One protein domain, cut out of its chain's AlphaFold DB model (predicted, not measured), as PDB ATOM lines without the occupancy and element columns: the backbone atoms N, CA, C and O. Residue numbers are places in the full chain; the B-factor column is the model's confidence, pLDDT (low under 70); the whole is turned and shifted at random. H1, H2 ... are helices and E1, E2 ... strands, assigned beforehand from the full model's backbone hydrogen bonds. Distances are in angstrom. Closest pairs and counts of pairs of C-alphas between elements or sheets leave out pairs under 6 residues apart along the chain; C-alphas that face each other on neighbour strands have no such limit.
ATOM      1  N   ILE A   3      10.375   6.374  15.797       58.75
ATOM      2  CA  ILE A   3      10.142   6.991  17.103       58.75
ATOM      3  C   ILE A   3      10.270   8.494  16.873       58.75
ATOM      4  O   ILE A   3      11.338   8.981  16.510       58.75
ATOM      5  N   THR A   4       9.181   9.236  17.033       53.91
ATOM      6  CA  THR A   4       9.242  10.699  17.000       53.91
ATOM      7  C   THR A   4       9.861  11.165  18.313       53.91
ATOM      8  O   THR A   4       9.239  11.052  19.369       53.91
ATOM      9  N   ALA A   5      11.106  11.642  18.275       55.16
ATOM     10  CA  ALA A   5      11.717  12.284  19.433       55.16
ATOM     11  C   ALA A   5      11.114  13.691  19.585       55.16
ATOM     12  O   ALA A   5      11.031  14.443  18.613       55.16
ATOM     13  N   GLY A   6      10.642  13.998  20.797       54.12
ATOM     14  CA  GLY A   6       9.771  15.131  21.104       54.12
ATOM     15  C   GLY A   6      10.296  16.510  20.699       54.12
ATOM     16  O   GLY A   6      11.496  16.764  20.611       54.12
ATOM     17  N   VAL A   7       9.337  17.408  20.483       54.75
ATOM     18  CA  VAL A   7       9.547  18.815  20.158       54.75
ATOM     19  C   VAL A   7      10.260  19.551  21.299       54.75
ATOM     20  O   VAL A   7       9.678  19.790  22.352       54.75
ATOM     21  N   ALA A   8      11.511  19.955  21.082       60.34
ATOM     22  CA  ALA A   8      12.215  20.879  21.968       60.34
ATOM     23  C   ALA A   8      12.217  22.273  21.326       60.34
ATOM     24  O   ALA A   8      12.765  22.468  20.235       60.34
ATOM     25  N   GLY A   9      11.556  23.229  21.985       58.72
ATOM     26  CA  GLY A   9      11.647  24.648  21.656       58.72
ATOM     27  C   GLY A   9      12.891  25.238  22.309       58.72
ATOM     28  O   GLY A   9      13.020  25.190  23.529       58.72
ATOM     29  N   ILE A  10      13.812  25.771  21.511       63.25
ATOM     30  CA  ILE A  10      14.961  26.515  22.037       63.25
ATOM     31  C   ILE A  10      14.551  27.978  22.246       63.25
ATOM     32  O   ILE A  10      14.275  28.685  21.279       63.25
ATOM     33  N   ALA A  11      14.478  28.416  23.505       57.53
ATOM     34  CA  ALA A  11      14.230  29.808  23.879       57.53
ATOM     35  C   ALA A  11      15.274  30.260  24.916       57.53
ATOM     36  O   ALA A  11      15.455  29.595  25.933       57.53
ATOM     37  N   GLY A  12      15.948  31.388  24.653       52.97
ATOM     38  CA  GLY A  12      16.879  32.054  25.582       52.97
ATOM     39  C   GLY A  12      18.337  32.132  25.096       52.97
ATOM     40  O   GLY A  12      18.863  31.161  24.557       52.97
ATOM     41  N   ASP A  13      18.958  33.317  25.233       54.12
ATOM     42  CA  ASP A  13      20.304  33.781  24.774       54.12
ATOM     43  C   ASP A  13      20.567  33.757  23.252       54.12
ATOM     44  O   ASP A  13      21.369  34.500  22.691       54.12
ATOM     45  N   SER A  14      19.785  32.967  22.530       58.22
ATOM     46  CA  SER A  14      19.860  32.790  21.086       58.22
ATOM     47  C   SER A  14      18.874  33.665  20.310       58.22
ATOM     48  O   SER A  14      18.728  33.447  19.116       58.22
ATOM     49  N   SER A  15      18.248  34.688  20.916       68.12
ATOM     50  CA  SER A  15      17.281  35.579  20.233       68.12
ATOM     51  C   SER A  15      17.836  36.131  18.907       68.12
ATOM     52  O   SER A  15      17.217  35.982  17.855       68.12
ATOM     53  N   GLY A  16      19.096  36.587  18.889       79.19
ATOM     54  CA  GLY A  16      19.760  37.000  17.646       79.19
ATOM     55  C   GLY A  16      20.022  35.856  16.649       79.19
ATOM     56  O   GLY A  16      20.008  36.071  15.438       79.19
ATOM     57  N   ALA A  17      20.254  34.627  17.117       86.00
ATOM     58  CA  ALA A  17      20.396  33.454  16.250       86.00
ATOM     59  C   ALA A  17      19.042  32.978  15.691       86.00
ATOM     60  O   ALA A  17      18.963  32.623  14.514       86.00
ATOM     61  N   ILE A  18      17.985  33.030  16.502       87.88
ATOM     62  CA  ILE A  18      16.604  32.713  16.141       87.88
ATOM     63  C   ILE A  18      16.087  33.733  15.124       87.88
ATOM     64  O   ILE A  18      15.603  33.329  14.069       87.88
ATOM     65  N   GLY A  19      16.281  35.033  15.366       90.06
ATOM     66  CA  GLY A  19      15.931  36.096  14.424       90.06
ATOM     67  C   GLY A  19      16.632  35.924  13.074       90.06
ATOM     68  O   GLY A  19      15.986  35.965  12.027       90.06
ATOM     69  N   ARG A  20      17.941  35.617  13.065       90.81
ATOM     70  CA  ARG A  20      18.673  35.300  11.821       90.81
ATOM     71  C   ARG A  20      18.134  34.051  11.123       90.81
ATOM     72  O   ARG A  20      18.002  34.046   9.899       90.81
ATOM     73  N   HIS A  21      17.827  32.995  11.872       90.12
ATOM     74  CA  HIS A  21      17.255  31.772  11.312       90.12
ATOM     75  C   HIS A  21      15.877  32.025  10.680       90.12
ATOM     76  O   HIS A  21      15.623  31.572   9.559       90.12
ATOM     77  N   ALA A  22      15.022  32.791  11.362       91.75
ATOM     78  CA  ALA A  22      13.715  33.205  10.872       91.75
ATOM     79  C   ALA A  22      13.847  34.062   9.606       91.75
ATOM     80  O   ALA A  22      13.220  33.751   8.595       91.75
ATOM     81  N   HIS A  23      14.724  35.071   9.615       94.19
ATOM     82  CA  HIS A  23      14.960  35.960   8.472       94.19
ATOM     83  C   HIS A  23      15.411  35.191   7.226       94.19
ATOM     84  O   HIS A  23      14.812  35.324   6.158       94.19
ATOM     85  N   LEU A  24      16.411  34.313   7.359       93.19
ATOM     86  CA  LEU A  24      16.910  33.504   6.242       93.19
ATOM     87  C   LEU A  24      15.844  32.554   5.685       93.19
ATOM     88  O   LEU A  24      15.737  32.391   4.467       93.19
ATOM     89  N   SER A  25      15.058  31.930   6.559       91.88
ATOM     90  CA  SER A  25      14.006  30.990   6.160       91.88
ATOM     91  C   SER A  25      12.843  31.704   5.471       91.88
ATOM     92  O   SER A  25      12.438  31.312   4.375       91.88
ATOM     93  N   LEU A  26      12.359  32.806   6.047       93.44
ATOM     94  CA  LEU A  26      11.261  33.597   5.492       93.44
ATOM     95  C   LEU A  26      11.639  34.275   4.172       93.44
ATOM     96  O   LEU A  26      10.804  34.345   3.273       93.44
ATOM     97  N   ARG A  27      12.901  34.694   3.982       94.81
ATOM     98  CA  ARG A  27      13.375  35.189   2.677       94.81
ATOM     99  C   ARG A  27      13.245  34.140   1.577       94.81
ATOM    100  O   ARG A  27      12.851  34.482   0.466       94.81
ATOM    101  N   ARG A  28      13.556  32.875   1.872       93.44
ATOM    102  CA  ARG A  28      13.399  31.775   0.906       93.44
ATOM    103  C   ARG A  28      11.929  31.495   0.614       93.44
ATOM    104  O   ARG A  28      11.559  31.378  -0.550       93.44
ATOM    105  N   ILE A  29      11.096  31.453   1.655       92.81
ATOM    106  CA  ILE A  29       9.647  31.258   1.513       92.81
ATOM    107  C   ILE A  29       9.040  32.379   0.672       92.81
ATOM    108  O   ILE A  29       8.277  32.086  -0.239       92.81
ATOM    109  N   ARG A  30       9.424  33.643   0.897       91.75
ATOM    110  CA  ARG A  30       8.940  34.784   0.109       91.75
ATOM    111  C   ARG A  30       9.150  34.570  -1.386       91.75
ATOM    112  O   ARG A  30       8.214  34.775  -2.146       91.75
ATOM    113  N   VAL A  31      10.342  34.140  -1.804       93.31
ATOM    114  CA  VAL A  31      10.641  33.891  -3.227       93.31
ATOM    115  C   VAL A  31       9.709  32.826  -3.808       93.31
ATOM    116  O   VAL A  31       9.164  33.021  -4.889       93.31
ATOM    117  N   ALA A  32       9.482  31.734  -3.077       93.38
ATOM    118  CA  ALA A  32       8.584  30.665  -3.511       93.38
ATOM    119  C   ALA A  32       7.093  31.052  -3.448       93.38
ATOM    120  O   ALA A  32       6.287  30.506  -4.195       93.38
ATOM    121  N   ALA A  33       6.726  31.980  -2.565       90.94
ATOM    122  CA  ALA A  33       5.345  32.363  -2.291       90.94
ATOM    123  C   ALA A  33       4.841  33.541  -3.143       90.94
ATOM    124  O   ALA A  33       3.632  33.744  -3.217       90.94
ATOM    125  N   VAL A  34       5.729  34.283  -3.822       91.50
ATOM    126  CA  VAL A  34       5.380  35.355  -4.781       91.50
ATOM    127  C   VAL A  34       4.241  34.979  -5.744       91.50
ATOM    128  O   VAL A  34       3.323  35.785  -5.872       91.50
ATOM    129  N   PRO A  35       4.228  33.801  -6.400       92.81
ATOM    130  CA  PRO A  35       3.142  33.451  -7.317       92.81
ATOM    131  C   PRO A  35       1.828  33.045  -6.627       92.81
ATOM    132  O   PRO A  35       0.811  32.935  -7.305       92.81
ATOM    133  N   ALA A  36       1.834  32.779  -5.317       92.88
ATOM    134  CA  ALA A  36       0.704  32.185  -4.595       92.88
ATOM    135  C   ALA A  36       0.040  33.128  -3.578       92.88
ATOM    136  O   ALA A  36      -1.081  32.869  -3.143       92.88
ATOM    137  N   LEU A  37       0.721  34.200  -3.169       91.88
ATOM    138  CA  LEU A  37       0.222  35.145  -2.173       91.88
ATOM    139  C   LEU A  37      -0.373  36.393  -2.821       91.88
ATOM    140  O   LEU A  37       0.148  36.920  -3.802       91.88
ATOM    141  N   VAL A  38      -1.436  36.911  -2.204       95.31
ATOM    142  CA  VAL A  38      -1.983  38.226  -2.551       95.31
ATOM    143  C   VAL A  38      -0.977  39.342  -2.220       95.31
ATOM    144  O   VAL A  38      -0.181  39.186  -1.285       95.31
ATOM    145  N   PRO A  39      -1.011  40.481  -2.939       93.94
ATOM    146  CA  PRO A  39      -0.046  41.569  -2.762       93.94
ATOM    147  C   PRO A  39       0.067  42.087  -1.323       93.94
ATOM    148  O   PRO A  39       1.170  42.373  -0.868       93.94
ATOM    149  N   GLU A  40      -1.044  42.147  -0.589       95.19
ATOM    150  CA  GLU A  40      -1.085  42.588   0.814       95.19
ATOM    151  C   GLU A  40      -0.248  41.682   1.726       95.19
ATOM    152  O   GLU A  40       0.566  42.156   2.517       95.19
ATOM    153  N   ASN A  41      -0.361  40.364   1.547       94.50
ATOM    154  CA  ASN A  41       0.421  39.393   2.310       94.50
ATOM    155  C   ASN A  41       1.904  39.439   1.926       94.50
ATOM    156  O   ASN A  41       2.770  39.247   2.779       94.50
ATOM    157  N   LEU A  42       2.219  39.713   0.655       94.69
ATOM    158  CA  LEU A  42       3.601  39.921   0.216       94.69
ATOM    159  C   LEU A  42       4.200  41.213   0.775       94.69
ATOM    160  O   LEU A  42       5.393  41.228   1.079       94.69
ATOM    161  N   ALA A  43       3.398  42.270   0.923       94.56
ATOM    162  CA  ALA A  43       3.810  43.523   1.543       94.56
ATOM    163  C   ALA A  43       4.080  43.333   3.041       94.56
ATOM    164  O   ALA A  43       5.166  43.681   3.501       94.56
ATOM    165  N   ALA A  44       3.169  42.671   3.763       94.81
ATOM    166  CA  ALA A  44       3.359  42.326   5.171       94.81
ATOM    167  C   ALA A  44       4.598  41.435   5.379       94.81
ATOM    168  O   ALA A  44       5.429  41.687   6.251       94.81
ATOM    169  N   LEU A  45       4.790  40.420   4.528       94.06
ATOM    170  CA  LEU A  45       6.000  39.594   4.559       94.06
ATOM    171  C   LEU A  45       7.260  40.402   4.206       94.06
ATOM    172  O   LEU A  45       8.341  40.103   4.704       94.06
ATOM    173  N   GLY A  46       7.141  41.413   3.346       94.50
ATOM    174  CA  GLY A  46       8.215  42.349   3.029       94.50
ATOM    175  C   GLY A  46       8.637  43.178   4.238       94.50
ATOM    176  O   GLY A  46       9.827  43.236   4.530       94.50
ATOM    177  N   GLU A  47       7.675  43.743   4.962       95.19
ATOM    178  CA  GLU A  47       7.896  44.542   6.170       95.19
ATOM    179  C   GLU A  47       8.579  43.732   7.280       95.19
ATOM    180  O   GLU A  47       9.564  44.181   7.861       95.19
ATOM    181  N   LEU A  48       8.133  42.490   7.505       93.94
ATOM    182  CA  LEU A  48       8.759  41.571   8.461       93.94
ATOM    183  C   LEU A  48      10.218  41.225   8.106       93.94
ATOM    184  O   LEU A  48      11.001  40.850   8.980       93.94
ATOM    185  N   LEU A  49      10.588  41.302   6.824       94.25
ATOM    186  CA  LEU A  49      11.928  40.983   6.320       94.25
ATOM    187  C   LEU A  49      12.838  42.207   6.178       94.25
ATOM    188  O   LEU A  49      14.045  42.039   5.962       94.25
ATOM    189  N   ASP A  50      12.285  43.411   6.271       94.25
ATOM    190  CA  ASP A  50      13.046  44.648   6.227       94.25
ATOM    191  C   ASP A  50      13.830  44.799   7.531       94.25
ATOM    192  O   ASP A  50      13.264  44.782   8.619       94.25
ATOM    193  N   VAL A  51      15.154  44.910   7.431       91.62
ATOM    194  CA  VAL A  51      16.048  45.032   8.593       91.62
ATOM    195  C   VAL A  51      16.002  46.417   9.239       91.62
ATOM    196  O   VAL A  51      16.544  46.596  10.321       91.62
ATOM    197  N   THR A  52      15.401  47.394   8.559       92.56
ATOM    198  CA  THR A  52      15.232  48.768   9.044       92.56
ATOM    199  C   THR A  52      13.850  49.010   9.642       92.56
ATOM    200  O   THR A  52      13.657  49.987  10.364       92.56
ATOM    201  N   SER A  53      12.896  48.113   9.375       91.38
ATOM    202  CA  SER A  53      11.547  48.199   9.924       91.38
ATOM    203  C   SER A  53      11.541  47.870  11.414       91.38
ATOM    204  O   SER A  53      12.141  46.887  11.851       91.38
ATOM    205  N   ALA A  54      10.767  48.627  12.190       90.38
ATOM    206  CA  ALA A  54      10.501  48.313  13.593       90.38
ATOM    207  C   ALA A  54       9.825  46.939  13.771       90.38
ATOM    208  O   ALA A  54       9.958  46.313  14.820       90.38
ATOM    209  N   HIS A  55       9.138  46.452  12.734       90.06
ATOM    210  CA  HIS A  55       8.453  45.162  12.720       90.06
ATOM    211  C   HIS A  55       9.328  44.013  12.196       90.06
ATOM    212  O   HIS A  55       8.836  42.900  12.006       90.06
ATOM    213  N   SER A  56      10.625  44.252  11.971       91.69
ATOM    214  CA  SER A  56      11.546  43.218  11.506       91.69
ATOM    215  C   SER A  56      11.561  42.009  12.438       91.69
ATOM    216  O   SER A  56      11.673  42.147  13.658       91.69
ATOM    217  N   VAL A  57      11.597  40.800  11.871       90.88
ATOM    218  CA  VAL A  57      11.788  39.563  12.653       90.88
ATOM    219  C   VAL A  57      13.120  39.525  13.411       90.88
ATOM    220  O   VAL A  57      13.295  38.690  14.291       90.88
ATOM    221  N   LEU A  58      14.062  40.416  13.082       89.94
ATOM    222  CA  LEU A  58      15.327  40.572  13.800       89.94
ATOM    223  C   LEU A  58      15.179  41.280  15.154       89.94
ATOM    224  O   LEU A  58      16.042  41.103  16.011       89.94
ATOM    225  N   HIS A  59      14.118  42.066  15.344       87.94
ATOM    226  CA  HIS A  59      13.835  42.776  16.596       87.94
ATOM    227  C   HIS A  59      12.904  41.995  17.527       87.94
ATOM    228  O   HIS A  59      12.681  42.412  18.659       87.94
ATOM    229  N   ARG A  60      12.371  40.865  17.057       86.31
ATOM    230  CA  ARG A  60      11.425  40.034  17.795       86.31
ATOM    231  C   ARG A  60      12.151  39.066  18.728       86.31
ATOM    232  O   ARG A  60      12.939  38.234  18.283       86.31
ATOM    233  N   ASP A  61      11.844  39.153  20.013       84.56
ATOM    234  CA  ASP A  61      12.379  38.314  21.087       84.56
ATOM    235  C   ASP A  61      11.424  37.191  21.523       84.56
ATOM    236  O   ASP A  61      11.834  36.261  22.215       84.56
ATOM    237  N   ASP A  62      10.179  37.224  21.051       85.75
ATOM    238  CA  ASP A  62       9.125  36.228  21.279       85.75
ATOM    239  C   ASP A  62       9.201  35.012  20.330       85.75
ATOM    240  O   ASP A  62       8.323  34.145  20.339       85.75
ATOM    241  N   LEU A  63      10.243  34.920  19.499       86.06
ATOM    242  CA  LEU A  63      10.424  33.818  18.556       86.06
ATOM    243  C   LEU A  63      11.039  32.587  19.227       86.06
ATOM    244  O   LEU A  63      12.047  32.661  19.927       86.06
ATOM    245  N   VAL A  64      10.486  31.417  18.904       83.69
ATOM    246  CA  VAL A  64      10.997  30.114  19.345       83.69
ATOM    247  C   VAL A  64      11.163  29.210  18.131       83.69
ATOM    248  O   VAL A  64      10.245  29.065  17.322       83.69
ATOM    249  N   VAL A  65      12.326  28.569  17.997       81.88
ATOM    250  CA  VAL A  65      12.534  27.563  16.945       81.88
ATOM    251  C   VAL A  65      12.075  26.210  17.458       81.88
ATOM    252  O   VAL A  65      12.623  25.663  18.416       81.88
ATOM    253  N   ARG A  66      11.072  25.658  16.775       80.94
ATOM    254  CA  ARG A  66      10.587  24.301  16.988       80.94
ATOM    255  C   ARG A  66      11.420  23.335  16.151       80.94
ATOM    256  O   ARG A  66      11.351  23.376  14.927       80.94
ATOM    257  N   THR A  67      12.178  22.453  16.796       75.12
ATOM    258  CA  THR A  67      12.872  21.365  16.092       75.12
ATOM    259  C   THR A  67      12.158  20.041  16.335       75.12
ATOM    260  O   THR A  67      11.790  19.724  17.464       75.12
ATOM    261  N   GLU A  68      11.936  19.280  15.266       78.00
ATOM    262  CA  GLU A  68      11.400  17.921  15.320       78.00
ATOM    263  C   GLU A  68      12.380  16.992  14.601       78.00
ATOM    264  O   GLU A  68      12.849  17.302  13.503       78.00
ATOM    265  N   ARG A  69      12.747  15.878  15.244       73.81
ATOM    266  CA  ARG A  69      13.652  14.877  14.672       73.81
ATOM    267  C   ARG A  69      12.919  13.554  14.521       73.81
ATOM    268  O   ARG A  69      12.616  12.881  15.504       73.81
ATOM    269  N   THR A  70      12.711  13.154  13.272       76.31
ATOM    270  CA  THR A  70      12.246  11.811  12.926       76.31
ATOM    271  C   THR A  70      13.440  10.867  12.909       76.31
ATOM    272  O   THR A  70      14.318  10.997  12.053       76.31
ATOM    273  N   VAL A  71      13.490   9.916  13.844       78.12
ATOM    274  CA  VAL A  71      14.503   8.854  13.843       78.12
ATOM    275  C   VAL A  71      13.911   7.538  13.359       78.12
ATOM    276  O   VAL A  71      12.857   7.083  13.806       78.12
TER     277      VAL A  71
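This is residues 3 to 71 of the 77 residues of an uncharacterized protein of Microbispora sp. SCL1-1 (UniProt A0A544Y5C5). A ribbon of two antiparallel strands, E1 and E2, and a helical hairpin, H1 and H2, form the two arms of a V. The printed part has 69 residues, with two named helices and two named strands in the order E1, H1, H2, E2 along the chain; the sheet has the order E1 - E2, antiparallel, and the class is mixed, helices and strands. The whole is loose, with a radius of gyration of the C-alphas of 14.1 A, and flat, spanning 41 by 28 by 14 A.

Find C-alpha 3 at (10.142, 6.991, 17.103); E1 runs from there to residue 10, 20.7 A. H1 is residues 15 to 33, 25.7 A; H2 is residues 39 to 49, 15.0 A. E2, residues 65 to 71, 19.1 A, ends at (14.503, 8.854, 13.843).

E1 and E2 are neighbour strands, antiparallel, with 163 degrees between their directions; find N 3 and O 71 3.3 A apart, within hydrogen-bond range. H1 touches H2 with residues 23 to 30 alone, closest at C-alphas 23 and 49, 6.2 A, a shallow tilt of 27 degrees, opposite ways. In both helices every O i to N i+4 pair is within hydrogen-bond range. E1 and H2 are apart.

C-alphas 3 and 52 are farthest apart, 42.9 A. The printed part has no cut; H2 to E2 is a long link. Residues 3 to 15 have pLDDT under 70.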